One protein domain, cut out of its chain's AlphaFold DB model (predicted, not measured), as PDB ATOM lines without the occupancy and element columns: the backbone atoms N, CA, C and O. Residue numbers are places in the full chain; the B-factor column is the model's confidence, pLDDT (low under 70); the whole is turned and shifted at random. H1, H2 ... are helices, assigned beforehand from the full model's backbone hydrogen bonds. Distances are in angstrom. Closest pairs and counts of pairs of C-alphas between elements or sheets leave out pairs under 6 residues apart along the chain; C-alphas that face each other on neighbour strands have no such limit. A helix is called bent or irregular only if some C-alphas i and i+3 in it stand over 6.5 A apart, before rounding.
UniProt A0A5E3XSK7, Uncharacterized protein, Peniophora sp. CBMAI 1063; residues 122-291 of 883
ATOM      1  N   THR A 122     -52.143 -61.695  29.280       93.06
ATOM      2  CA  THR A 122     -50.807 -61.412  29.834       93.06
ATOM      3  C   THR A 122     -49.919 -60.804  28.754       93.06
ATOM      4  O   THR A 122     -49.497 -59.658  28.893       93.06
ATOM      5  N   TYR A 123     -49.791 -61.485  27.615       93.56
ATOM      6  CA  TYR A 123     -49.054 -61.008  26.447       93.56
ATOM      7  C   TYR A 123     -49.562 -59.643  25.946       93.56
ATOM      8  O   TYR A 123     -48.783 -58.729  25.688       93.56
ATOM      9  N   GLN A 124     -50.883 -59.427  25.904       92.00
ATOM     10  CA  GLN A 124     -51.450 -58.103  25.602       92.00
ATOM     11  C   GLN A 124     -51.085 -57.007  26.619       92.00
ATOM     12  O   GLN A 124     -51.075 -55.826  26.265       92.00
ATOM     13  N   LEU A 125     -50.870 -57.348  27.893       92.31
ATOM     14  CA  LEU A 125     -50.460 -56.383  28.915       92.31
ATOM     15  C   LEU A 125     -48.995 -55.978  28.728       92.31
ATOM     16  O   LEU A 125     -48.672 -54.806  28.908       92.31
ATOM     17  N   GLU A 126     -48.143 -56.922  28.337       93.31
ATOM     18  CA  GLU A 126     -46.731 -56.700  28.011       93.31
ATOM     19  C   GLU A 126     -46.598 -55.857  26.738       93.31
ATOM     20  O   GLU A 126     -46.056 -54.753  26.812       93.31
ATOM     21  N   MET A 127     -47.258 -56.247  25.637       94.31
ATOM     22  CA  MET A 127     -47.303 -55.453  24.399       94.31
ATOM     23  C   MET A 127     -47.751 -54.000  24.641       94.31
ATOM     24  O   MET A 127     -47.164 -53.076  24.078       94.31
ATOM     25  N   ARG A 128     -48.760 -53.756  25.499       93.06
ATOM     26  CA  ARG A 128     -49.189 -52.385  25.856       93.06
ATOM     27  C   ARG A 128     -48.148 -51.618  26.672       93.06
ATOM     28  O   ARG A 128     -48.034 -50.412  26.478       93.06
ATOM     29  N   LYS A 129     -47.421 -52.268  27.586       92.69
ATOM     30  CA  LYS A 129     -46.350 -51.618  28.362       92.69
ATOM     31  C   LYS A 129     -45.192 -51.216  27.453       92.69
ATOM     32  O   LYS A 129     -44.779 -50.064  27.490       92.69
ATOM     33  N   GLU A 130     -44.721 -52.138  26.620       93.62
ATOM     34  CA  GLU A 130     -43.587 -51.927  25.712       93.62
ATOM     35  C   GLU A 130     -43.905 -50.891  24.631       93.62
ATOM     36  O   GLU A 130     -43.095 -50.002  24.377       93.62
ATOM     37  N   THR A 131     -45.113 -50.948  24.057       93.88
ATOM     38  CA  THR A 131     -45.583 -49.943  23.093       93.88
ATOM     39  C   THR A 131     -45.687 -48.564  23.744       93.88
ATOM     40  O   THR A 131     -45.227 -47.586  23.168       93.88
ATOM     41  N   ALA A 132     -46.243 -48.461  24.958       93.06
ATOM     42  CA  ALA A 132     -46.320 -47.182  25.660       93.06
ATOM     43  C   ALA A 132     -44.932 -46.632  26.034       93.06
ATOM     44  O   ALA A 132     -44.703 -45.439  25.868       93.06
ATOM     45  N   ALA A 133     -44.001 -47.470  26.503       93.75
ATOM     46  CA  ALA A 133     -42.636 -47.044  26.827       93.75
ATOM     47  C   ALA A 133     -41.937 -46.431  25.601       93.75
ATOM     48  O   ALA A 133     -41.594 -45.248  25.621       93.75
ATOM     49  N   TRP A 134     -41.872 -47.183  24.497       93.19
ATOM     50  CA  TRP A 134     -41.217 -46.745  23.261       93.19
ATOM     51  C   TRP A 134     -41.853 -45.494  22.640       93.19
ATOM     52  O   TRP A 134     -41.155 -44.634  22.105       93.19
ATOM     53  N   LEU A 135     -43.180 -45.347  22.726       92.38
ATOM     54  CA  LEU A 135     -43.855 -44.136  22.253       92.38
ATOM     55  C   LEU A 135     -43.428 -42.898  23.054       92.38
ATOM     56  O   LEU A 135     -43.104 -41.884  22.443       92.38
ATOM     57  N   ASN A 136     -43.342 -42.983  24.386       92.25
ATOM     58  CA  ASN A 136     -42.870 -41.854  25.199       92.25
ATOM     59  C   ASN A 136     -41.382 -41.550  24.951       92.25
ATOM     60  O   ASN A 136     -41.022 -40.380  24.832       92.25
ATOM     61  N   GLU A 137     -40.536 -42.578  24.828       91.06
ATOM     62  CA  GLU A 137     -39.105 -42.443  24.497       91.06
ATOM     63  C   GLU A 137     -38.891 -41.757  23.137       91.06
ATOM     64  O   GLU A 137     -37.997 -40.928  22.991       91.06
ATOM     65  N   THR A 138     -39.761 -42.032  22.161       88.88
ATOM     66  CA  THR A 138     -39.723 -41.431  20.816       88.88
ATOM     67  C   THR A 138     -40.575 -40.162  20.667       88.88
ATOM     68  O   THR A 138     -40.805 -39.704  19.549       88.88
ATOM     69  N   GLY A 139     -41.045 -39.561  21.768       86.56
ATOM     70  CA  GLY A 139     -41.717 -38.252  21.768       86.56
ATOM     71  C   GLY A 139     -43.226 -38.249  21.477       86.56
ATOM     72  O   GLY A 139     -43.815 -37.177  21.352       86.56
ATOM     73  N   CYS A 140     -43.880 -39.412  21.407       87.62
ATOM     74  CA  CYS A 140     -45.333 -39.549  21.285       87.62
ATOM     75  C   CYS A 140     -45.963 -39.865  22.663       87.62
ATOM     76  O   CYS A 140     -45.926 -41.016  23.107       87.62
ATOM     77  N   PRO A 141     -46.542 -38.881  23.381       83.69
ATOM     78  CA  PRO A 141     -46.996 -39.078  24.758       83.69
ATOM     79  C   PRO A 141     -48.185 -40.047  24.831       83.69
ATOM     80  O   PRO A 141     -49.299 -39.724  24.414       83.69
ATOM     81  N   CYS A 142     -47.967 -41.242  25.388       83.06
ATOM     82  CA  CYS A 142     -48.971 -42.306  25.410       83.06
ATOM     83  C   CYS A 142     -48.905 -43.141  26.695       83.06
ATOM     84  O   CYS A 142     -47.841 -43.617  27.084       83.06
ATOM     85  N   THR A 143     -50.041 -43.385  27.356       81.62
ATOM     86  CA  THR A 143     -50.085 -44.285  28.525       81.62
ATOM     87  C   THR A 143     -50.607 -45.668  28.137       81.62
ATOM     88  O   THR A 143     -51.436 -45.805  27.236       81.62
ATOM     89  N   ALA A 144     -50.215 -46.709  28.876       78.25
ATOM     90  CA  ALA A 144     -50.760 -48.058  28.678       78.25
ATOM     91  C   ALA A 144     -52.296 -48.129  28.868       78.25
ATOM     92  O   ALA A 144     -52.940 -49.025  28.318       78.25
ATOM     93  N   GLN A 145     -52.889 -47.172  29.597       80.06
ATOM     94  CA  GLN A 145     -54.339 -47.018  29.751       80.06
ATOM     95  C   GLN A 145     -54.981 -46.294  28.552       80.06
ATOM     96  O   GLN A 145     -56.089 -46.648  28.155       80.06
ATOM     97  N   THR A 146     -54.272 -45.343  27.932       83.81
ATOM     98  CA  THR A 146     -54.655 -44.725  26.649       83.81
ATOM     99  C   THR A 146     -54.715 -45.788  25.553       83.81
ATOM    100  O   THR A 146     -55.715 -45.880  24.850       83.81
ATOM    101  N   LEU A 147     -53.701 -46.660  25.470       86.00
ATOM    102  CA  LEU A 147     -53.716 -47.804  24.551       86.00
ATOM    103  C   LEU A 147     -54.874 -48.770  24.848       86.00
ATOM    104  O   LEU A 147     -55.483 -49.297  23.926       86.00
ATOM    105  N   ALA A 148     -55.212 -49.013  26.119       85.06
ATOM    106  CA  ALA A 148     -56.296 -49.935  26.475       85.06
ATOM    107  C   ALA A 148     -57.687 -49.491  25.970       85.06
ATOM    108  O   ALA A 148     -58.519 -50.356  25.710       85.06
ATOM    109  N   ASN A 149     -57.914 -48.182  25.804       87.06
ATOM    110  CA  ASN A 149     -59.181 -47.580  25.366       87.06
ATOM    111  C   ASN A 149     -58.977 -46.625  24.166       87.06
ATOM    112  O   ASN A 149     -59.544 -45.533  24.136       87.06
ATOM    113  N   ILE A 150     -58.119 -46.997  23.210       90.38
ATOM    114  CA  ILE A 150     -57.644 -46.080  22.162       90.38
ATOM    115  C   ILE A 150     -58.764 -45.615  21.208       90.38
ATOM    116  O   ILE A 150     -59.576 -46.420  20.740       90.38
ATOM    117  N   THR A 151     -58.805 -44.316  20.885       90.19
ATOM    118  CA  THR A 151     -59.739 -43.789  19.873       90.19
ATOM    119  C   THR A 151     -59.187 -43.974  18.455       90.19
ATOM    120  O   THR A 151     -57.987 -44.161  18.261       90.19
ATOM    121  N   ALA A 152     -60.045 -43.875  17.432       88.38
ATOM    122  CA  ALA A 152     -59.605 -43.914  16.032       88.38
ATOM    123  C   ALA A 152     -58.611 -42.783  15.683       88.38
ATOM    124  O   ALA A 152     -57.693 -42.992  14.891       88.38
ATOM    125  N   LYS A 153     -58.744 -41.608  16.318       88.19
ATOM    126  CA  LYS A 153     -57.809 -40.485  16.146       88.19
ATOM    127  C   LYS A 153     -56.443 -40.808  16.750       88.19
ATOM    128  O   LYS A 153     -55.433 -40.668  16.068       88.19
ATOM    129  N   ASP A 154     -56.420 -41.271  17.998       90.06
ATOM    130  CA  ASP A 154     -55.168 -41.584  18.696       90.06
ATOM    131  C   ASP A 154     -54.457 -42.767  18.025       90.06
ATOM    132  O   ASP A 154     -53.237 -42.756  17.888       90.06
ATOM    133  N   PHE A 155     -55.216 -43.748  17.519       92.75
ATOM    134  CA  PHE A 155     -54.676 -44.840  16.714       92.75
ATOM    135  C   PHE A 155     -54.070 -44.334  15.391       92.75
ATOM    136  O   PHE A 155     -52.974 -44.775  15.056       92.75
ATOM    137  N   LYS A 156     -54.693 -43.369  14.678       91.12
ATOM    138  CA  LYS A 156     -54.065 -42.719  13.502       91.12
ATOM    139  C   LYS A 156     -52.742 -42.054  13.887       91.12
ATOM    140  O   LYS A 156     -51.734 -42.331  13.248       91.12
ATOM    141  N   THR A 157     -52.715 -41.242  14.946       91.12
ATOM    142  CA  THR A 157     -51.492 -40.547  15.387       91.12
ATOM    143  C   THR A 157     -50.376 -41.517  15.787       91.12
ATOM    144  O   THR A 157     -49.254 -41.373  15.311       91.12
ATOM    145  N   VAL A 158     -50.674 -42.534  16.603       93.31
ATOM    146  CA  VAL A 158     -49.689 -43.541  17.036       93.31
ATOM    147  C   VAL A 158     -49.181 -44.378  15.856       93.31
ATOM    148  O   VAL A 158     -47.982 -44.627  15.757       93.31
ATOM    149  N   PHE A 159     -50.061 -44.780  14.935       94.12
ATOM    150  CA  PHE A 159     -49.673 -45.526  13.736       94.12
ATOM    151  C   PHE A 159     -48.768 -44.699  12.813       94.12
ATOM    152  O   PHE A 159     -47.707 -45.176  12.417       94.12
ATOM    153  N   GLN A 160     -49.149 -43.455  12.502       92.94
ATOM    154  CA  GLN A 160     -48.354 -42.581  11.635       92.94
ATOM    155  C   GLN A 160     -46.983 -42.262  12.250       92.94
ATOM    156  O   GLN A 160     -45.983 -42.321  11.540       92.94
ATOM    157  N   HIS A 161     -46.914 -42.018  13.565       93.12
ATOM    158  CA  HIS A 161     -45.650 -41.823  14.286       93.12
ATOM    159  C   HIS A 161     -44.715 -43.033  14.158       93.12
ATOM    160  O   HIS A 161     -43.557 -42.884  13.777       93.12
ATOM    161  N   LEU A 162     -45.219 -44.248  14.405       94.19
ATOM    162  CA  LEU A 162     -44.412 -45.469  14.305       94.19
ATOM    163  C   LEU A 162     -43.953 -45.775  12.869       94.19
ATOM    164  O   LEU A 162     -42.840 -46.264  12.686       94.19
ATOM    165  N   ILE A 163     -44.762 -45.459  11.853       94.62
ATOM    166  CA  ILE A 163     -44.354 -45.578  10.445       94.62
ATOM    167  C   ILE A 163     -43.262 -44.552  10.101       94.62
ATOM    168  O   ILE A 163     -42.265 -44.936   9.497       94.62
ATOM    169  N   LEU A 164     -43.383 -43.292  10.540       92.88
ATOM    170  CA  LEU A 164     -42.378 -42.248  10.280       92.88
ATOM    171  C   LEU A 164     -41.043 -42.483  11.011       92.88
ATOM    172  O   LEU A 164     -39.992 -42.068  10.527       92.88
ATOM    173  N   LEU A 165     -41.040 -43.202  12.139       91.50
ATOM    174  CA  LEU A 165     -39.801 -43.676  12.771       91.50
ATOM    175  C   LEU A 165     -39.079 -44.741  11.928       91.50
ATOM    176  O   LEU A 165     -37.844 -44.805  11.931       91.50
ATOM    177  N   LEU A 166     -39.820 -45.578  11.194       92.31
ATOM    178  CA  LEU A 166     -39.257 -46.582  10.285       92.31
ATOM    179  C   LEU A 166     -38.804 -45.952   8.963       92.31
ATOM    180  O   LEU A 166     -37.660 -46.169   8.562       92.31
ATOM    181  N   ASP A 167     -39.638 -45.112   8.358       92.50
ATOM    182  CA  ASP A 167     -39.355 -44.360   7.136       92.50
ATOM    183  C   ASP A 167     -39.808 -42.893   7.284       92.50
ATOM    184  O   ASP A 167     -40.993 -42.593   7.108       92.50
ATOM    185  N   PRO A 168     -38.878 -41.961   7.576       92.50
ATOM    186  CA  PRO A 168     -39.183 -40.534   7.701       92.50
ATOM    187  C   PRO A 168     -39.749 -39.888   6.431       92.50
ATOM    188  O   PRO A 168     -40.327 -38.807   6.515       92.50
ATOM    189  N   ASN A 169     -39.585 -40.533   5.270       92.31
ATOM    190  CA  ASN A 169     -40.037 -40.036   3.973       92.31
ATOM    191  C   ASN A 169     -41.345 -40.705   3.506       92.31
ATOM    192  O   ASN A 169     -41.763 -40.477   2.368       92.31
ATOM    193  N   TYR A 170     -42.002 -41.515   4.350       92.44
ATOM    194  CA  TYR A 170     -43.221 -42.220   3.959       92.44
ATOM    195  C   TYR A 170     -44.349 -41.231   3.583       92.44
ATOM    196  O   TYR A 170     -44.747 -40.406   4.415       92.44
ATOM    197  N   PRO A 171     -44.921 -41.311   2.363       88.19
ATOM    198  CA  PRO A 171     -45.850 -40.309   1.846       88.19
ATOM    199  C   PRO A 171     -47.280 -40.516   2.373       88.19
ATOM    200  O   PRO A 171     -48.154 -41.018   1.667       88.19
ATOM    201  N   PHE A 172     -47.535 -40.107   3.617       89.31
ATOM    202  CA  PHE A 172     -48.899 -39.960   4.137       89.31
ATOM    203  C   PHE A 172     -49.612 -38.764   3.489       89.31
ATOM    204  O   PHE A 172     -49.113 -37.639   3.555       89.31
ATOM    205  N   ASP A 173     -50.813 -38.968   2.943       83.94
ATOM    206  CA  ASP A 173     -51.674 -37.851   2.539       83.94
ATOM    207  C   ASP A 173     -52.344 -37.238   3.782       83.94
ATOM    208  O   ASP A 173     -53.045 -37.897   4.556       83.94
ATOM    209  N   ALA A 174     -52.131 -35.936   3.974       78.19
ATOM    210  CA  ALA A 174     -52.714 -35.165   5.067       78.19
ATOM    211  C   ALA A 174     -54.257 -35.166   5.054       78.19
ATOM    212  O   ALA A 174     -54.875 -34.998   6.109       78.19
ATOM    213  N   ASN A 175     -54.874 -35.372   3.887       78.06
ATOM    214  CA  ASN A 175     -56.324 -35.362   3.686       78.06
ATOM    215  C   ASN A 175     -56.951 -36.768   3.698       78.06
ATOM    216  O   ASN A 175     -58.167 -36.882   3.875       78.06
ATOM    217  N   ALA A 176     -56.151 -37.826   3.526       78.69
ATOM    218  CA  ALA A 176     -56.642 -39.197   3.440       78.69
ATOM    219  C   ALA A 176     -57.112 -39.754   4.793       78.69
ATOM    220  O   ALA A 176     -56.671 -39.362   5.888       78.69
ATOM    221  N   LYS A 177     -58.019 -40.726   4.722       85.06
ATOM    222  CA  LYS A 177     -58.455 -41.504   5.881       85.06
ATOM    223  C   LYS A 177     -57.423 -42.574   6.210       85.06
ATOM    224  O   LYS A 177     -56.734 -43.088   5.334       85.06
ATOM    225  N   LEU A 178     -57.340 -42.968   7.482       87.38
ATOM    226  CA  LEU A 178     -56.423 -44.043   7.873       87.38
ATOM    227  C   LEU A 178     -56.780 -45.358   7.159       87.38
ATOM    228  O   LEU A 178     -55.901 -46.145   6.835       87.38
ATOM    229  N   GLU A 179     -58.063 -45.566   6.879       89.00
ATOM    230  CA  GLU A 179     -58.599 -46.682   6.106       89.00
ATOM    231  C   GLU A 179     -57.982 -46.830   4.705       89.00
ATOM    232  O   GLU A 179     -57.901 -47.949   4.196       89.00
ATOM    233  N   GLU A 180     -57.531 -45.728   4.104       87.88
ATOM    234  CA  GLU A 180     -56.889 -45.697   2.788       87.88
ATOM    235  C   GLU A 180     -55.377 -45.983   2.910       87.88
ATOM    236  O   GLU A 180     -54.859 -46.828   2.181       87.88
ATOM    237  N   ASP A 181     -54.693 -45.384   3.895       89.75
ATOM    238  CA  ASP A 181     -53.237 -45.508   4.104       89.75
ATOM    239  C   ASP A 181     -52.778 -46.803   4.806       89.75
ATOM    240  O   ASP A 181     -51.671 -47.287   4.564       89.75
ATOM    241  N   PHE A 182     -53.586 -47.371   5.708       92.94
ATOM    242  CA  PHE A 182     -53.141 -48.384   6.682       92.94
ATOM    243  C   PHE A 182     -52.626 -49.679   6.040       92.94
ATOM    244  O   PHE A 182     -51.579 -50.203   6.427       92.94
ATOM    245  N   ILE A 183     -53.343 -50.204   5.040       93.06
ATOM    246  CA  ILE A 183     -52.944 -51.432   4.340       93.06
ATOM    247  C   ILE A 183     -51.768 -51.187   3.371       93.06
ATOM    248  O   ILE A 183     -50.853 -52.013   3.375       93.06
ATOM    249  N   PRO A 184     -51.722 -50.098   2.574       92.94
ATOM    250  CA  PRO A 184     -50.520 -49.703   1.836       92.94
ATOM    251  C   PRO A 184     -49.272 -49.551   2.713       92.94
ATOM    252  O   PRO A 184     -48.262 -50.185   2.413       92.94
ATOM    253  N   ALA A 185     -49.348 -48.821   3.831       93.06
ATOM    254  CA  ALA A 185     -48.207 -48.594   4.721       93.06
ATOM    255  C   ALA A 185     -47.667 -49.906   5.316       93.06
ATOM    256  O   ALA A 185     -46.462 -50.157   5.297       93.06
ATOM    257  N   LEU A 186     -48.548 -50.809   5.762       94.19
ATOM    258  CA  LEU A 186     -48.128 -52.123   6.260       94.19
ATOM    259  C   LEU A 186     -47.593 -53.056   5.163       94.19
ATOM    260  O   LEU A 186     -46.782 -53.931   5.464       94.19
ATOM    261  N   LYS A 187     -47.996 -52.878   3.899       92.94
ATOM    262  CA  LYS A 187     -47.380 -53.580   2.761       92.94
ATOM    263  C   LYS A 187     -46.001 -53.017   2.423       92.94
ATOM    264  O   LYS A 187     -45.105 -53.810   2.153       92.94
ATOM    265  N   ALA A 188     -45.820 -51.697   2.481       92.06
ATOM    266  CA  ALA A 188     -44.525 -51.045   2.283       92.06
ATOM    267  C   ALA A 188     -43.506 -51.482   3.350       92.06
ATOM    268  O   ALA A 188     -42.385 -51.844   3.011       92.06
ATOM    269  N   MET A 189     -43.933 -51.574   4.615       92.00
ATOM    270  CA  MET A 189     -43.115 -52.116   5.712       92.00
ATOM    271  C   MET A 189     -42.995 -53.654   5.705       92.00
ATOM    272  O   MET A 189     -42.339 -54.219   6.571       92.00
ATOM    273  N   VAL A 190     -43.605 -54.354   4.740       93.38
ATOM    274  CA  VAL A 190     -43.551 -55.824   4.593       93.38
ATOM    275  C   VAL A 190     -44.057 -56.580   5.841       93.38
ATOM    276  O   VAL A 190     -43.521 -57.614   6.241       93.38
ATOM    277  N   TYR A 191     -45.129 -56.085   6.473       94.00
ATOM    278  CA  TYR A 191     -45.721 -56.716   7.658       94.00
ATOM    279  C   TYR A 191     -46.212 -58.154   7.351       94.00
ATOM    280  O   TYR A 191     -47.067 -58.331   6.476       94.00
ATOM    281  N   PRO A 192     -45.765 -59.201   8.081       91.56
ATOM    282  CA  PRO A 192     -46.038 -60.598   7.707       91.56
ATOM    283  C   PRO A 192     -47.516 -61.017   7.671       91.56
ATOM    284  O   PRO A 192     -47.859 -62.028   7.055       91.56
ATOM    285  N   HIS A 193     -48.404 -60.275   8.339       91.06
ATOM    286  CA  HIS A 193     -49.795 -60.685   8.561       91.06
ATOM    287  C   HIS A 193     -50.841 -59.685   8.029       91.06
ATOM    288  O   HIS A 193     -51.995 -59.739   8.450       91.06
ATOM    289  N   VAL A 194     -50.491 -58.822   7.056       90.88
ATOM    290  CA  VAL A 194     -51.432 -57.865   6.413       90.88
ATOM    291  C   VAL A 194     -52.743 -58.528   5.985       90.88
ATOM    292  O   VAL A 194     -53.820 -58.000   6.243       90.88
ATOM    293  N   ASN A 195     -52.664 -59.713   5.373       87.62
ATOM    294  CA  ASN A 195     -53.822 -60.430   4.825       87.62
ATOM    295  C   ASN A 195     -54.805 -60.955   5.900       87.62
ATOM    296  O   ASN A 195     -55.810 -61.567   5.551       87.62
ATOM    297  N   GLN A 196     -54.511 -60.757   7.191       88.31
ATOM    298  CA  GLN A 196     -55.366 -61.117   8.330       88.31
ATOM    299  C   GLN A 196     -56.050 -59.884   8.967       88.31
ATOM    300  O   GLN A 196     -56.717 -60.028   9.991       88.31
ATOM    301  N   LEU A 197     -55.897 -58.686   8.385       90.56
ATOM    302  CA  LEU A 197     -56.469 -57.424   8.873       90.56
ATOM    303  C   LEU A 197     -57.692 -56.993   8.035       90.56
ATOM    304  O   LEU A 197     -57.622 -56.992   6.807       90.56
ATOM    305  N   ASP A 198     -58.788 -56.571   8.680       89.81
ATOM    306  CA  ASP A 198     -59.918 -55.891   8.015       89.81
ATOM    307  C   ASP A 198     -59.846 -54.380   8.280       89.81
ATOM    308  O   ASP A 198     -59.785 -53.937   9.427       89.81
ATOM    309  N   VAL A 199     -59.904 -53.578   7.215       88.62
ATOM    310  CA  VAL A 199     -59.912 -52.105   7.259       88.62
ATOM    311  C   VAL A 199     -61.056 -51.568   8.131       88.62
ATOM    312  O   VAL A 199     -60.887 -50.570   8.830       88.62
ATOM    313  N   LYS A 200     -62.201 -52.268   8.179       88.56
ATOM    314  CA  LYS A 200     -63.369 -51.871   8.993       88.56
ATOM    315  C   LYS A 200     -63.069 -51.763  10.492       88.56
ATOM    316  O   LYS A 200     -63.796 -51.086  11.213       88.56
ATOM    317  N   TRP A 201     -62.011 -52.414  10.973       90.75
ATOM    318  CA  TRP A 201     -61.594 -52.366  12.374       90.75
ATOM    319  C   TRP A 201     -61.100 -50.982  12.819       90.75
ATOM    320  O   TRP A 201     -61.209 -50.652  13.998       90.75
ATOM    321  N   LEU A 202     -60.609 -50.157  11.891       88.44
ATOM    322  CA  LEU A 202     -60.031 -48.838  12.174       88.44
ATOM    323  C   LEU A 202     -61.072 -47.809  12.646       88.44
ATOM    324  O   LEU A 202     -60.729 -46.870  13.359       88.44
ATOM    325  N   VAL A 203     -62.351 -48.028  12.323       87.06
ATOM    326  CA  VAL A 203     -63.481 -47.202  12.789       87.06
ATOM    327  C   VAL A 203     -63.727 -47.382  14.295       87.06
ATOM    328  O   VAL A 203     -64.232 -46.485  14.969       87.06
ATOM    329  N   THR A 204     -63.382 -48.543  14.864       88.31
ATOM    330  CA  THR A 204     -63.546 -48.837  16.300       88.31
ATOM    331  C   THR A 204     -62.399 -49.736  16.789       88.31
ATOM    332  O   THR A 204     -62.607 -50.925  17.070       88.31
ATOM    333  N   PRO A 205     -61.168 -49.192  16.890       89.06
ATOM    334  CA  PRO A 205     -59.955 -49.994  17.058       89.06
ATOM    335  C   PRO A 205     -59.888 -50.707  18.413       89.06
ATOM    336  O   PRO A 205     -59.391 -51.828  18.483       89.06
ATOM    337  N   ALA A 206     -60.462 -50.118  19.467       89.06
ATOM    338  CA  ALA A 206     -60.565 -50.714  20.802       89.06
ATOM    339  C   ALA A 206     -61.627 -51.838  20.926       89.06
ATOM    340  O   ALA A 206     -61.858 -52.352  22.021       89.06
ATOM    341  N   SER A 207     -62.302 -52.238  19.840       89.06
ATOM    342  CA  SER A 207     -63.300 -53.316  19.896       89.06
ATOM    343  C   SER A 207     -62.660 -54.685  20.174       89.06
ATOM    344  O   SER A 207     -61.607 -55.028  19.636       89.06
ATOM    345  N   MET A 208     -63.321 -55.508  20.999       86.06
ATOM    346  CA  MET A 208     -62.773 -56.752  21.578       86.06
ATOM    347  C   MET A 208     -62.237 -57.777  20.556       86.06
ATOM    348  O   MET A 208     -61.408 -58.618  20.902       86.06
ATOM    349  N   HIS A 209     -62.702 -57.729  19.306       85.06
ATOM    350  CA  HIS A 209     -62.267 -58.634  18.238       85.06
ATOM    351  C   HIS A 209     -61.174 -58.048  17.332       85.06
ATOM    352  O   HIS A 209     -60.402 -58.820  16.769       85.06
ATOM    353  N   ALA A 210     -61.086 -56.719  17.220       89.81
ATOM    354  CA  ALA A 210     -60.080 -56.019  16.423       89.81
ATOM    355  C   ALA A 210     -58.808 -55.706  17.217       89.81
ATOM    356  O   ALA A 210     -57.694 -55.891  16.722       89.81
ATOM    357  N   TRP A 211     -58.976 -55.241  18.460       92.75
ATOM    358  CA  TRP A 211     -57.892 -54.696  19.269       92.75
ATOM    359  C   TRP A 211     -56.695 -55.644  19.459       92.75
ATOM    360  O   TRP A 211     -55.570 -55.171  19.330       92.75
ATOM    361  N   PRO A 212     -56.867 -56.971  19.660       92.62
ATOM    362  CA  PRO A 212     -55.742 -57.911  19.705       92.62
ATOM    363  C   PRO A 212     -54.835 -57.856  18.465       92.62
ATOM    364  O   PRO A 212     -53.612 -57.890  18.593       92.62
ATOM    365  N   SER A 213     -55.425 -57.734  17.274       92.75
ATOM    366  CA  SER A 213     -54.704 -57.678  15.997       92.75
ATOM    367  C   SER A 213     -54.063 -56.311  15.767       92.75
ATOM    368  O   SER A 213     -52.914 -56.236  15.340       92.75
ATOM    369  N   LEU A 214     -54.781 -55.227  16.079       93.81
ATOM    370  CA  LEU A 214     -54.284 -53.858  15.911       93.81
ATOM    371  C   LEU A 214     -53.163 -53.522  16.910       93.81
ATOM    372  O   LEU A 214     -52.161 -52.931  16.521       93.81
ATOM    373  N   LEU A 215     -53.267 -53.970  18.165       93.62
ATOM    374  CA  LEU A 215     -52.173 -53.897  19.138       93.62
ATOM    375  C   LEU A 215     -50.959 -54.719  18.679       93.62
ATOM    376  O   LEU A 215     -49.833 -54.248  18.799       93.62
ATOM    377  N   GLY A 216     -51.180 -55.906  18.099       93.81
ATOM    378  CA  GLY A 216     -50.119 -56.719  17.500       93.81
ATOM    379  C   GLY A 216     -49.423 -56.049  16.305       93.81
ATOM    380  O   GLY A 216     -48.241 -56.302  16.076       93.81
ATOM    381  N   VAL A 217     -50.112 -55.176  15.564       95.38
ATOM    382  CA  VAL A 217     -49.495 -54.323  14.533       95.38
ATOM    383  C   VAL A 217     -48.618 -53.246  15.176       95.38
ATOM    384  O   VAL A 217     -47.450 -53.134  14.816       95.38
ATOM    385  N   LEU A 218     -49.147 -52.483  16.142       94.94
ATOM    386  CA  LEU A 218     -48.392 -51.405  16.798       94.94
ATOM    387  C   LEU A 218     -47.149 -51.936  17.528       94.94
ATOM    388  O   LEU A 218     -46.070 -51.369  17.386       94.94
ATOM    389  N   HIS A 219     -47.279 -53.054  18.247       95.31
ATOM    390  CA  HIS A 219     -46.160 -53.710  18.926       95.31
ATOM    391  C   HIS A 219     -45.090 -54.196  17.943       95.31
ATOM    392  O   HIS A 219     -43.905 -53.981  18.168       95.31
ATOM    393  N   TRP A 220     -45.487 -54.769  16.803       95.88
ATOM    394  CA  TRP A 220     -44.519 -55.157  15.776       95.88
ATOM    395  C   TRP A 220     -43.788 -53.944  15.177       95.88
ATOM    396  O   TRP A 220     -42.575 -54.007  15.006       95.88
ATOM    397  N   LEU A 221     -44.481 -52.826  14.923       95.75
ATOM    398  CA  LEU A 221     -43.842 -51.586  14.460       95.75
ATOM    399  C   LEU A 221     -42.846 -51.027  15.495       95.75
ATOM    400  O   LEU A 221     -41.773 -50.563  15.118       95.75
ATOM    401  N   VAL A 222     -43.165 -51.119  16.792       95.38
ATOM    402  CA  VAL A 222     -42.254 -50.781  17.902       95.38
ATOM    403  C   VAL A 222     -40.997 -51.653  17.871       95.38
ATOM    404  O   VAL A 222     -39.889 -51.120  17.898       95.38
ATOM    405  N   GLU A 223     -41.144 -52.975  17.750       95.19
ATOM    406  CA  GLU A 223     -39.994 -53.887  17.684       95.19
ATOM    407  C   GLU A 223     -39.149 -53.671  16.420       95.19
ATOM    408  O   GLU A 223     -37.923 -53.686  16.503       95.19
ATOM    409  N   MET A 224     -39.759 -53.385  15.264       94.88
ATOM    410  CA  MET A 224     -39.003 -52.994  14.064       94.88
ATOM    411  C   MET A 224     -38.253 -51.669  14.268       94.88
ATOM    412  O   MET A 224     -37.125 -51.535  13.797       94.88
ATOM    413  N   GLY A 225     -38.830 -50.713  15.007       92.94
ATOM    414  CA  GLY A 225     -38.177 -49.449  15.360       92.94
ATOM    415  C   GLY A 225     -36.934 -49.655  16.229       92.94
ATOM    416  O   GLY A 225     -35.868 -49.128  15.911       92.94
ATOM    417  N   LYS A 226     -37.044 -50.493  17.267       93.31
ATOM    418  CA  LYS A 226     -35.910 -50.897  18.117       93.31
ATOM    419  C   LYS A 226     -34.840 -51.648  17.323       93.31
ATOM    420  O   LYS A 226     -33.662 -51.337  17.445       93.31
ATOM    421  N   VAL A 227     -35.234 -52.609  16.481       93.75
ATOM    422  CA  VAL A 227     -34.300 -53.372  15.630       93.75
ATOM    423  C   VAL A 227     -33.569 -52.454  14.648       93.75
ATOM    424  O   VAL A 227     -32.358 -52.597  14.492       93.75
ATOM    425  N   LYS A 228     -34.262 -51.480  14.040       91.69
ATOM    426  CA  LYS A 228     -33.648 -50.451  13.187       91.69
ATOM    427  C   LYS A 228     -32.608 -49.639  13.961       91.69
ATOM    428  O   LYS A 228     -31.493 -49.506  13.468       91.69
ATOM    429  N   LEU A 229     -32.948 -49.120  15.145       91.31
ATOM    430  CA  LEU A 229     -32.021 -48.316  15.950       91.31
ATOM    431  C   LEU A 229     -30.795 -49.137  16.373       91.31
ATOM    432  O   LEU A 229     -29.675 -48.772  16.030       91.31
ATOM    433  N   ASN A 230     -31.016 -50.298  16.997       92.62
ATOM    434  CA  ASN A 230     -29.954 -51.203  17.439       92.62
ATOM    435  C   ASN A 230     -29.018 -51.612  16.290       92.62
ATOM    436  O   ASN A 230     -27.822 -51.772  16.503       92.62
ATOM    437  N   TYR A 231     -29.543 -51.799  15.072       92.19
ATOM    438  CA  TYR A 231     -28.725 -52.098  13.895       92.19
ATOM    439  C   TYR A 231     -27.890 -50.889  13.449       92.19
ATOM    440  O   TYR A 231     -26.707 -51.065  13.169       92.19
ATOM    441  N   MET A 232     -28.446 -49.674  13.433       90.06
ATOM    442  CA  MET A 232     -27.686 -48.462  13.083       90.06
ATOM    443  C   MET A 232     -26.598 -48.130  14.118       90.06
ATOM    444  O   MET A 232     -25.518 -47.693  13.741       90.06
ATOM    445  N   GLU A 233     -26.841 -48.405  15.401       91.12
ATOM    446  CA  GLU A 233     -25.865 -48.227  16.491       91.12
ATOM    447  C   GLU A 233     -24.853 -49.389  16.610       91.12
ATOM    448  O   GLU A 233     -23.919 -49.325  17.405       91.12
ATOM    449  N   SER A 234     -25.004 -50.468  15.830       90.06
ATOM    450  CA  SER A 234     -24.173 -51.680  15.978       90.06
ATOM    451  C   SER A 234     -22.787 -51.617  15.327       90.06
ATOM    452  O   SER A 234     -22.035 -52.585  15.450       90.06
ATOM    453  N   HIS A 235     -22.458 -50.538  14.602       87.25
ATOM    454  CA  HIS A 235     -21.222 -50.408  13.807       87.25
ATOM    455  C   HIS A 235     -20.983 -51.596  12.840       87.25
ATOM    456  O   HIS A 235     -19.854 -51.976  12.530       87.25
ATOM    457  N   HIS A 236     -22.060 -52.245  12.374       87.62
ATOM    458  CA  HIS A 236     -21.957 -53.454  11.558       87.62
ATOM    459  C   HIS A 236     -21.368 -53.144  10.161       87.62
ATOM    460  O   HIS A 236     -21.829 -52.196   9.522       87.62
ATOM    461  N   PRO A 237     -20.446 -53.957   9.596       84.44
ATOM    462  CA  PRO A 237     -19.726 -53.632   8.347       84.44
ATOM    463  C   PRO A 237     -20.572 -53.460   7.068       84.44
ATOM    464  O   PRO A 237     -20.046 -53.144   5.999       84.44
ATOM    465  N   THR A 238     -21.887 -53.683   7.137       86.62
ATOM    466  CA  THR A 238     -22.851 -53.364   6.068       86.62
ATOM    467  C   THR A 238     -23.361 -51.922   6.115       86.62
ATOM    468  O   THR A 238     -23.874 -51.452   5.102       86.62
ATOM    469  N   LEU A 239     -23.206 -51.210   7.238       88.25
ATOM    470  CA  LEU A 239     -23.495 -49.774   7.356       88.25
ATOM    471  C   LEU A 239     -22.524 -48.929   6.518       88.25
ATOM    472  O   LEU A 239     -22.932 -47.913   5.970       88.25
ATOM    473  N   GLN A 240     -21.281 -49.404   6.351       88.44
ATOM    474  CA  GLN A 240     -20.241 -48.790   5.512       88.44
ATOM    475  C   GLN A 240     -19.826 -47.361   5.944       88.44
ATOM    476  O   GLN A 240     -19.406 -46.579   5.096       88.44
ATOM    477  N   ASP A 241     -19.888 -47.019   7.242       89.25
ATOM    478  CA  ASP A 241     -19.364 -45.734   7.743       89.25
ATOM    479  C   ASP A 241     -17.821 -45.703   7.683       89.25
ATOM    480  O   ASP A 241     -17.127 -46.594   8.174       89.25
ATOM    481  N   SER A 242     -17.283 -44.642   7.081       88.06
ATOM    482  CA  SER A 242     -15.852 -44.336   6.952       88.06
ATOM    483  C   SER A 242     -15.149 -44.068   8.293       88.06
ATOM    484  O   SER A 242     -13.936 -44.250   8.423       88.06
ATOM    485  N   LYS A 243     -15.901 -43.654   9.323       89.00
ATOM    486  CA  LYS A 243     -15.373 -43.348  10.666       89.00
ATOM    487  C   LYS A 243     -14.955 -44.595  11.441       89.00
ATOM    488  O   LYS A 243     -14.011 -44.521  12.223       89.00
ATOM    489  N   ASP A 244     -15.623 -45.719  11.193       88.69
ATOM    490  CA  ASP A 244     -15.357 -46.999  11.860       88.69
ATOM    491  C   ASP A 244     -14.139 -47.730  11.263       88.69
ATOM    492  O   ASP A 244     -13.670 -48.723  11.818       88.69
ATOM    493  N   VAL A 245     -13.598 -47.236  10.140       89.69
ATOM    494  CA  VAL A 245     -12.418 -47.810   9.486       89.69
ATOM    495  C   VAL A 245     -11.144 -47.468  10.281       89.69
ATOM    496  O   VAL A 245     -10.781 -46.289  10.372       89.69
ATOM    497  N   PRO A 246     -10.427 -48.471  10.830       90.19
ATOM    498  CA  PRO A 246      -9.182 -48.248  11.565       90.19
ATOM    499  C   PRO A 246      -8.045 -47.773  10.648       90.19
ATOM    500  O   PRO A 246      -8.093 -47.947   9.433       90.19
ATOM    501  N   GLU A 247      -6.983 -47.208  11.234       87.00
ATOM    502  CA  GLU A 247      -5.808 -46.716  10.489       87.00
ATOM    503  C   GLU A 247      -5.088 -47.804   9.672       87.00
ATOM    504  O   GLU A 247      -4.489 -47.504   8.641       87.00
ATOM    505  N   GLU A 248      -5.165 -49.061  10.120       86.81
ATOM    506  CA  GLU A 248      -4.662 -50.237   9.413       86.81
ATOM    507  C   GLU A 248      -5.783 -51.270   9.245       86.81
ATOM    508  O   GLU A 248      -6.440 -51.660  10.214       86.81
ATOM    509  N   PHE A 249      -5.995 -51.732   8.013       88.94
ATOM    510  CA  PHE A 249      -7.078 -52.631   7.634       88.94
ATOM    511  C   PHE A 249      -6.694 -53.558   6.472       88.94
ATOM    512  O   PHE A 249      -5.874 -53.246   5.615       88.94
ATOM    513  N   SER A 250      -7.346 -54.722   6.430       86.69
ATOM    514  CA  SER A 250      -7.258 -55.688   5.324       86.69
ATOM    515  C   SER A 250      -8.629 -56.288   4.965       86.69
ATOM    516  O   SER A 250      -8.704 -57.252   4.201       86.69
ATOM    517  N   ASP A 251      -9.714 -55.766   5.545       89.12
ATOM    518  CA  ASP A 251     -11.072 -56.261   5.317       89.12
ATOM    519  C   ASP A 251     -11.680 -55.601   4.060       89.12
ATOM    520  O   ASP A 251     -11.754 -54.367   4.001       89.12
ATOM    521  N   PRO A 252     -12.162 -56.377   3.065       91.69
ATOM    522  CA  PRO A 252     -12.937 -55.866   1.932       91.69
ATOM    523  C   PRO A 252     -14.089 -54.920   2.306       91.69
ATOM    524  O   PRO A 252     -14.417 -54.032   1.519       91.69
ATOM    525  N   HIS A 253     -14.692 -55.064   3.489       89.31
ATOM    526  CA  HIS A 253     -15.728 -54.160   3.984       89.31
ATOM    527  C   HIS A 253     -15.192 -52.758   4.313       89.31
ATOM    528  O   HIS A 253     -15.859 -51.776   3.995       89.31
ATOM    529  N   HIS A 254     -13.977 -52.634   4.856       91.50
ATOM    530  CA  HIS A 254     -13.346 -51.332   5.119       91.50
ATOM    531  C   HIS A 254     -12.931 -50.635   3.817       91.50
ATOM    532  O   HIS A 254     -13.214 -49.451   3.633       91.50
ATOM    533  N   HIS A 255     -12.365 -51.385   2.860       91.31
ATOM    534  CA  HIS A 255     -12.123 -50.877   1.503       91.31
ATOM    535  C   HIS A 255     -13.416 -50.364   0.850       91.31
ATOM    536  O   HIS A 255     -13.407 -49.333   0.178       91.31
ATOM    537  N   ARG A 256     -14.534 -51.071   1.062       91.62
ATOM    538  CA  ARG A 256     -15.851 -50.694   0.542       91.62
ATOM    539  C   ARG A 256     -16.437 -49.463   1.240       91.62
ATOM    540  O   ARG A 256     -17.022 -48.645   0.544       91.62
ATOM    541  N   ALA A 257     -16.265 -49.311   2.554       92.81
ATOM    542  CA  ALA A 257     -16.690 -48.119   3.290       92.81
ATOM    543  C   ALA A 257     -15.995 -46.857   2.753       92.81
ATOM    544  O   ALA A 257     -16.668 -45.954   2.266       92.81
ATOM    545  N   LEU A 258     -14.656 -46.853   2.701       93.75
ATOM    546  CA  LEU A 258     -13.880 -45.734   2.144       93.75
ATOM    547  C   LEU A 258     -14.210 -45.450   0.668       93.75
ATOM    548  O   LEU A 258     -14.209 -44.300   0.240       93.75
ATOM    549  N   ALA A 259     -14.502 -46.489  -0.123       93.25
ATOM    550  CA  ALA A 259     -14.912 -46.318  -1.515       93.25
ATOM    551  C   ALA A 259     -16.322 -45.718  -1.653       93.25
ATOM    552  O   ALA A 259     -16.551 -44.963  -2.591       93.25
ATOM    553  N   MET A 260     -17.261 -46.028  -0.750       93.56
ATOM    554  CA  MET A 260     -18.593 -45.407  -0.742       93.56
ATOM    555  C   MET A 260     -18.527 -43.945  -0.297       93.56
ATOM    556  O   MET A 260     -19.140 -43.107  -0.945       93.56
ATOM    557  N   ASP A 261     -17.734 -43.643   0.732       93.62
ATOM    558  CA  ASP A 261     -17.443 -42.287   1.224       93.62
ATOM    559  C   ASP A 261     -16.920 -41.393   0.081       93.62
ATOM    560  O   ASP A 261     -17.546 -40.404  -0.294       93.62
ATOM    561  N   PHE A 262     -15.855 -41.843  -0.599       95.00
ATOM    562  CA  PHE A 262     -15.312 -41.187  -1.794       95.00
ATOM    563  C   PHE A 262     -16.343 -41.045  -2.928       95.00
ATOM    564  O   PHE A 262     -16.400 -40.002  -3.577       95.00
ATOM    565  N   MET A 263     -17.146 -42.083  -3.193       94.06
ATOM    566  CA  MET A 263     -18.155 -42.049  -4.259       94.06
ATOM    567  C   MET A 263     -19.285 -41.059  -3.957       94.06
ATOM    568  O   MET A 263     -19.797 -40.461  -4.896       94.06
ATOM    569  N   ILE A 264     -19.663 -40.872  -2.689       93.81
ATOM    570  CA  ILE A 264     -20.664 -39.881  -2.271       93.81
ATOM    571  C   ILE A 264     -20.091 -38.469  -2.446       93.81
ATOM    572  O   ILE A 264     -20.649 -37.690  -3.219       93.81
ATOM    573  N   ASP A 265     -18.931 -38.177  -1.848       93.62
ATOM    574  CA  ASP A 265     -18.285 -36.858  -1.942       93.62
ATOM    575  C   ASP A 265     -17.978 -36.448  -3.395       93.62
ATOM    576  O   ASP A 265     -18.100 -35.278  -3.769       93.62
ATOM    577  N   ALA A 266     -17.559 -37.401  -4.237       94.81
ATOM    578  CA  ALA A 266     -17.311 -37.151  -5.654       94.81
ATOM    579  C   ALA A 266     -18.618 -36.967  -6.442       94.81
ATOM    580  O   ALA A 266     -18.670 -36.139  -7.354       94.81
ATOM    581  N   TYR A 267     -19.687 -37.694  -6.096       95.56
ATOM    582  CA  TYR A 267     -20.975 -37.561  -6.773       95.56
ATOM    583  C   TYR A 267     -21.679 -36.242  -6.436       95.56
ATOM    584  O   TYR A 267     -22.247 -35.632  -7.337       95.56
ATOM    585  N   ASP A 268     -21.563 -35.731  -5.209       94.69
ATOM    586  CA  ASP A 268     -22.067 -34.395  -4.854       94.69
ATOM    587  C   ASP A 268     -21.356 -33.287  -5.655       94.69
ATOM    588  O   ASP A 268     -21.997 -32.367  -6.171       94.69
ATOM    589  N   VAL A 269     -20.037 -33.405  -5.859       94.25
ATOM    590  CA  VAL A 269     -19.262 -32.490  -6.720       94.25
ATOM    591  C   VAL A 269     -19.627 -32.634  -8.205       94.25
ATOM    592  O   VAL A 269     -19.703 -31.629  -8.919       94.25
ATOM    593  N   PHE A 270     -19.932 -33.848  -8.666       96.12
ATOM    594  CA  PHE A 270     -20.440 -34.095 -10.018       96.12
ATOM    595  C   PHE A 270     -21.841 -33.493 -10.227       96.12
ATOM    596  O   PHE A 270     -22.086 -32.839 -11.239       96.12
ATOM    597  N   LEU A 271     -22.748 -33.636  -9.253       96.00
ATOM    598  CA  LEU A 271     -24.079 -33.016  -9.272       96.00
ATOM    599  C   LEU A 271     -24.013 -31.481  -9.217       96.00
ATOM    600  O   LEU A 271     -24.875 -30.812  -9.789       96.00
ATOM    601  N   ALA A 272     -22.969 -30.915  -8.605       94.88
ATOM    602  CA  ALA A 272     -22.648 -29.488  -8.678       94.88
ATOM    603  C   ALA A 272     -22.051 -29.045 -10.037       94.88
ATOM    604  O   ALA A 272     -21.803 -27.855 -10.234       94.88
ATOM    605  N   GLY A 273     -21.841 -29.970 -10.983       93.06
ATOM    606  CA  GLY A 273     -21.373 -29.689 -12.344       93.06
ATOM    607  C   GLY A 273     -19.852 -29.668 -12.524       93.06
ATOM    608  O   GLY A 273     -19.373 -29.046 -13.473       93.06
ATOM    609  N   SER A 274     -19.086 -30.307 -11.633       93.12
ATOM    610  CA  SER A 274     -17.625 -30.426 -11.737       93.12
ATOM    611  C   SER A 274     -17.193 -31.851 -12.089       93.12
ATOM    612  O   SER A 274     -17.436 -32.781 -11.328       93.12
ATOM    613  N   ASP A 275     -16.452 -32.000 -13.191       89.88
ATOM    614  CA  ASP A 275     -15.804 -33.257 -13.606       89.88
ATOM    615  C   ASP A 275     -14.431 -33.495 -12.922       89.88
ATOM    616  O   ASP A 275     -13.644 -34.336 -13.359       89.88
ATOM    617  N   SER A 276     -14.100 -32.731 -11.872       91.56
ATOM    618  CA  SER A 276     -12.837 -32.841 -11.127       91.56
ATOM    619  C   SER A 276     -13.070 -33.223  -9.666       91.56
ATOM    620  O   SER A 276     -13.800 -32.536  -8.951       91.56
ATOM    621  N   PHE A 277     -12.392 -34.290  -9.227       92.25
ATOM    622  CA  PHE A 277     -12.559 -34.942  -7.914       92.25
ATOM    623  C   PHE A 277     -11.228 -35.087  -7.154       92.25
ATOM    624  O   PHE A 277     -11.056 -35.969  -6.311       92.25
ATOM    625  N   GLU A 278     -10.233 -34.260  -7.492       91.88
ATOM    626  CA  GLU A 278      -8.858 -34.426  -7.001       91.88
ATOM    627  C   GLU A 278      -8.744 -34.240  -5.475       91.88
ATOM    628  O   GLU A 278      -7.942 -34.920  -4.843       91.88
ATOM    629  N   SER A 279      -9.593 -33.414  -4.847       91.62
ATOM    630  CA  SER A 279      -9.612 -33.275  -3.380       91.62
ATOM    631  C   SER A 279     -10.110 -34.545  -2.680       91.62
ATOM    632  O   SER A 279      -9.557 -34.941  -1.655       91.62
ATOM    633  N   GLN A 280     -11.139 -35.191  -3.232       93.19
ATOM    634  CA  GLN A 280     -11.706 -36.443  -2.730       93.19
ATOM    635  C   GLN A 280     -10.698 -37.579  -2.907       93.19
ATOM    636  O   GLN A 280     -10.471 -38.381  -2.000       93.19
ATOM    637  N   LYS A 281     -10.027 -37.602  -4.065       93.62
ATOM    638  CA  LYS A 281      -8.956 -38.550  -4.367       93.62
ATOM    639  C   LYS A 281      -7.792 -38.404  -3.384       93.62
ATOM    640  O   LYS A 281      -7.355 -39.409  -2.840       93.62
ATOM    641  N   GLN A 282      -7.346 -37.181  -3.088       94.44
ATOM    642  CA  GLN A 282      -6.270 -36.931  -2.120       94.44
ATOM    643  C   GLN A 282      -6.650 -37.334  -0.686       94.44
ATOM    644  O   GLN A 282      -5.815 -37.884   0.031       94.44
ATOM    645  N   ALA A 283      -7.906 -37.134  -0.271       91.38
ATOM    646  CA  ALA A 283      -8.394 -37.614   1.025       91.38
ATOM    647  C   ALA A 283      -8.367 -39.154   1.120       91.38
ATOM    648  O   ALA A 283      -7.929 -39.712   2.132       91.38
ATOM    649  N   LEU A 284      -8.766 -39.846   0.046       93.62
ATOM    650  CA  LEU A 284      -8.710 -41.306  -0.049       93.62
ATOM    651  C   LEU A 284      -7.262 -41.828  -0.105       93.62
ATOM    652  O   LEU A 284      -6.920 -42.782   0.593       93.62
ATOM    653  N   GLU A 285      -6.391 -41.187  -0.889       93.88
ATOM    654  CA  GLU A 285      -4.965 -41.519  -0.990       93.88
ATOM    655  C   GLU A 285      -4.269 -41.376   0.372       93.88
ATOM    656  O   GLU A 285      -3.578 -42.303   0.790       93.88
ATOM    657  N   ALA A 286      -4.537 -40.308   1.133       91.88
ATOM    658  CA  ALA A 286      -3.987 -40.120   2.479       91.88
ATOM    659  C   ALA A 286      -4.399 -41.229   3.475       91.88
ATOM    660  O   ALA A 286      -3.596 -41.627   4.326       91.88
ATOM    661  N   ARG A 287      -5.621 -41.777   3.360       90.69
ATOM    662  CA  ARG A 287      -6.058 -42.946   4.151       90.69
ATOM    663  C   ARG A 287      -5.287 -44.213   3.772       90.69
ATOM    664  O   ARG A 287      -4.856 -44.947   4.661       90.69
ATOM    665  N   TYR A 288      -5.059 -44.455   2.481       92.31
ATOM    666  CA  TYR A 288      -4.264 -45.600   2.024       92.31
ATOM    667  C   TYR A 288      -2.764 -45.454   2.328       92.31
ATOM    668  O   TYR A 288      -2.117 -46.440   2.674       92.31
ATOM    669  N   GLU A 289      -2.198 -44.244   2.292       91.50
ATOM    670  CA  GLU A 289      -0.803 -44.005   2.686       91.50
ATOM    671  C   GLU A 289      -0.531 -44.289   4.167       91.50
ATOM    672  O   GLU A 289       0.566 -44.742   4.507       91.50
ATOM    673  N   LEU A 290      -1.516 -44.047   5.039       89.69
ATOM    674  CA  LEU A 290      -1.454 -44.390   6.458       89.69
ATOM    675  C   LEU A 290      -1.410 -45.912   6.660       89.69
ATOM    676  O   LEU A 290      -0.474 -46.407   7.288       89.69
ATOM    677  N   ASN A 291      -2.352 -46.636   6.048       89.94
ATOM    678  CA  ASN A 291      -2.430 -48.100   6.077       89.94
ATOM    679  C   ASN A 291      -1.163 -48.770   5.514       89.94
ATOM    680  O   ASN A 291      -0.572 -49.656   6.128       89.94
TER     681      ASN A 291
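AT A GLANCE: This is residues 122 to 291 of the 883 residues of an uncharacterized protein of Peniophora sp. CBMAI 1063 (UniProt A0A5E3XSK7). Two lobes of unequal size stand at the two ends of a long shape: a larger helical body in which H1 and H3 pack on the long helix H6, with H2 packed on H1 and with H4 and H5 touching each other, H4 close to H3 and H5 near H6, and a smaller helical hairpin, H7 and H8. H6 runs on from the body towards the hairpin, which is set across its line and is joined to it by residues 233 to 251, a long stretch with no named element. The printed part has 170 residues with eight named helices, H1 to H8 in order along the chain, and no named strand; the class is all helix. The whole is loose, with a radius of gyration of the C-alphas of 22.2 A, and elongated, spanning 66 by 37 by 29 A.

HOW THE PARTS SIT: H6, residues 211 to 232, is the longest helix, and its centre is nearest to the mean of the C-alphas, at 10.0 A. With its residues 212 to 222 alone it touches H1, residues 122 to 137, at a steep tilt of 49 degrees, the same way; the closest C-alphas are those of Thr 131 and His 219, 5.6 A apart. With its residues 218 to 228 alone it touches H3, residues 152 to 166, at a shallow tilt of 23 degrees, the same way; the closest C-alphas, of Leu 166 and Gly 225, are 5.9 A apart. H1 and H3 are close but not clearly touching, with the C-alphas of Leu 135 and Val 158 closest at 7.8 A. H2, residues 144 to 148, touches H1, with the C-alphas of Arg 128 and Ala 144 closest at 5.4 A. H4, residues 178 to 188, is close to H3 but not clearly touching; their closest C-alphas, of Lys 156 and Leu 178, are 6.2 A apart. H4 touches H5, residues 199 to 203, where the C-alphas of Glu 179 and Val 199 are closest at 5.7 A. H5 and H6 are near each other, with 5 pairs of C-alphas within 10 A. H7, residues 252 to 271, and H8, residues 278 to 291, form a helical hairpin: they touch at a shallow tilt of 14 degrees, opposite ways, with the C-alphas of Phe 262 and Gln 280 closest at 6.0 A. H6 and H7 are apart, and so are H6 and H8. Of the 3 touching pairs H1 and H6, H3 and H6, and H7 and H8, 2 are at a shallow tilt, only just a mostly aligned packing. Every O i to N i+4 pair is within hydrogen-bond range in H1, H2, H3, H6, H7 and H8; in H4 5 of 7 are, and in H5 0 of 1, beside 1 of its 2 O i to N i+3 pairs.

IN THESE COORDINATES: H6 measures 31.5 A from C-alpha 211 at (-57.892, -54.696, 19.269) to C-alpha 232 at (-27.686, -48.462, 13.083). H1 is 22.9 A long and begins at C-alpha 122 (-50.807, -61.412, 29.834); H3 is 21.3 A long. H2 and H5 have 5 residues each. H4, 11 residues, is irregular, with C-alphas 180 and 183 7.1 A apart. H7 is 27.8 A long, and H8, 20.0 A, ends at C-alpha 291 (-2.430, -48.100, 6.077).

THE WHOLE: The two C-alphas farthest apart, of Met 208 and Glu 289, are 66.0 A apart. The printed part has no cut. The links H3 to H4, 11 residues, and H6 to H7, 19 residues, are long; H2 to H3 is tight. The mean pLDDT of the printed part is 90.8, and no printed residue is under 70.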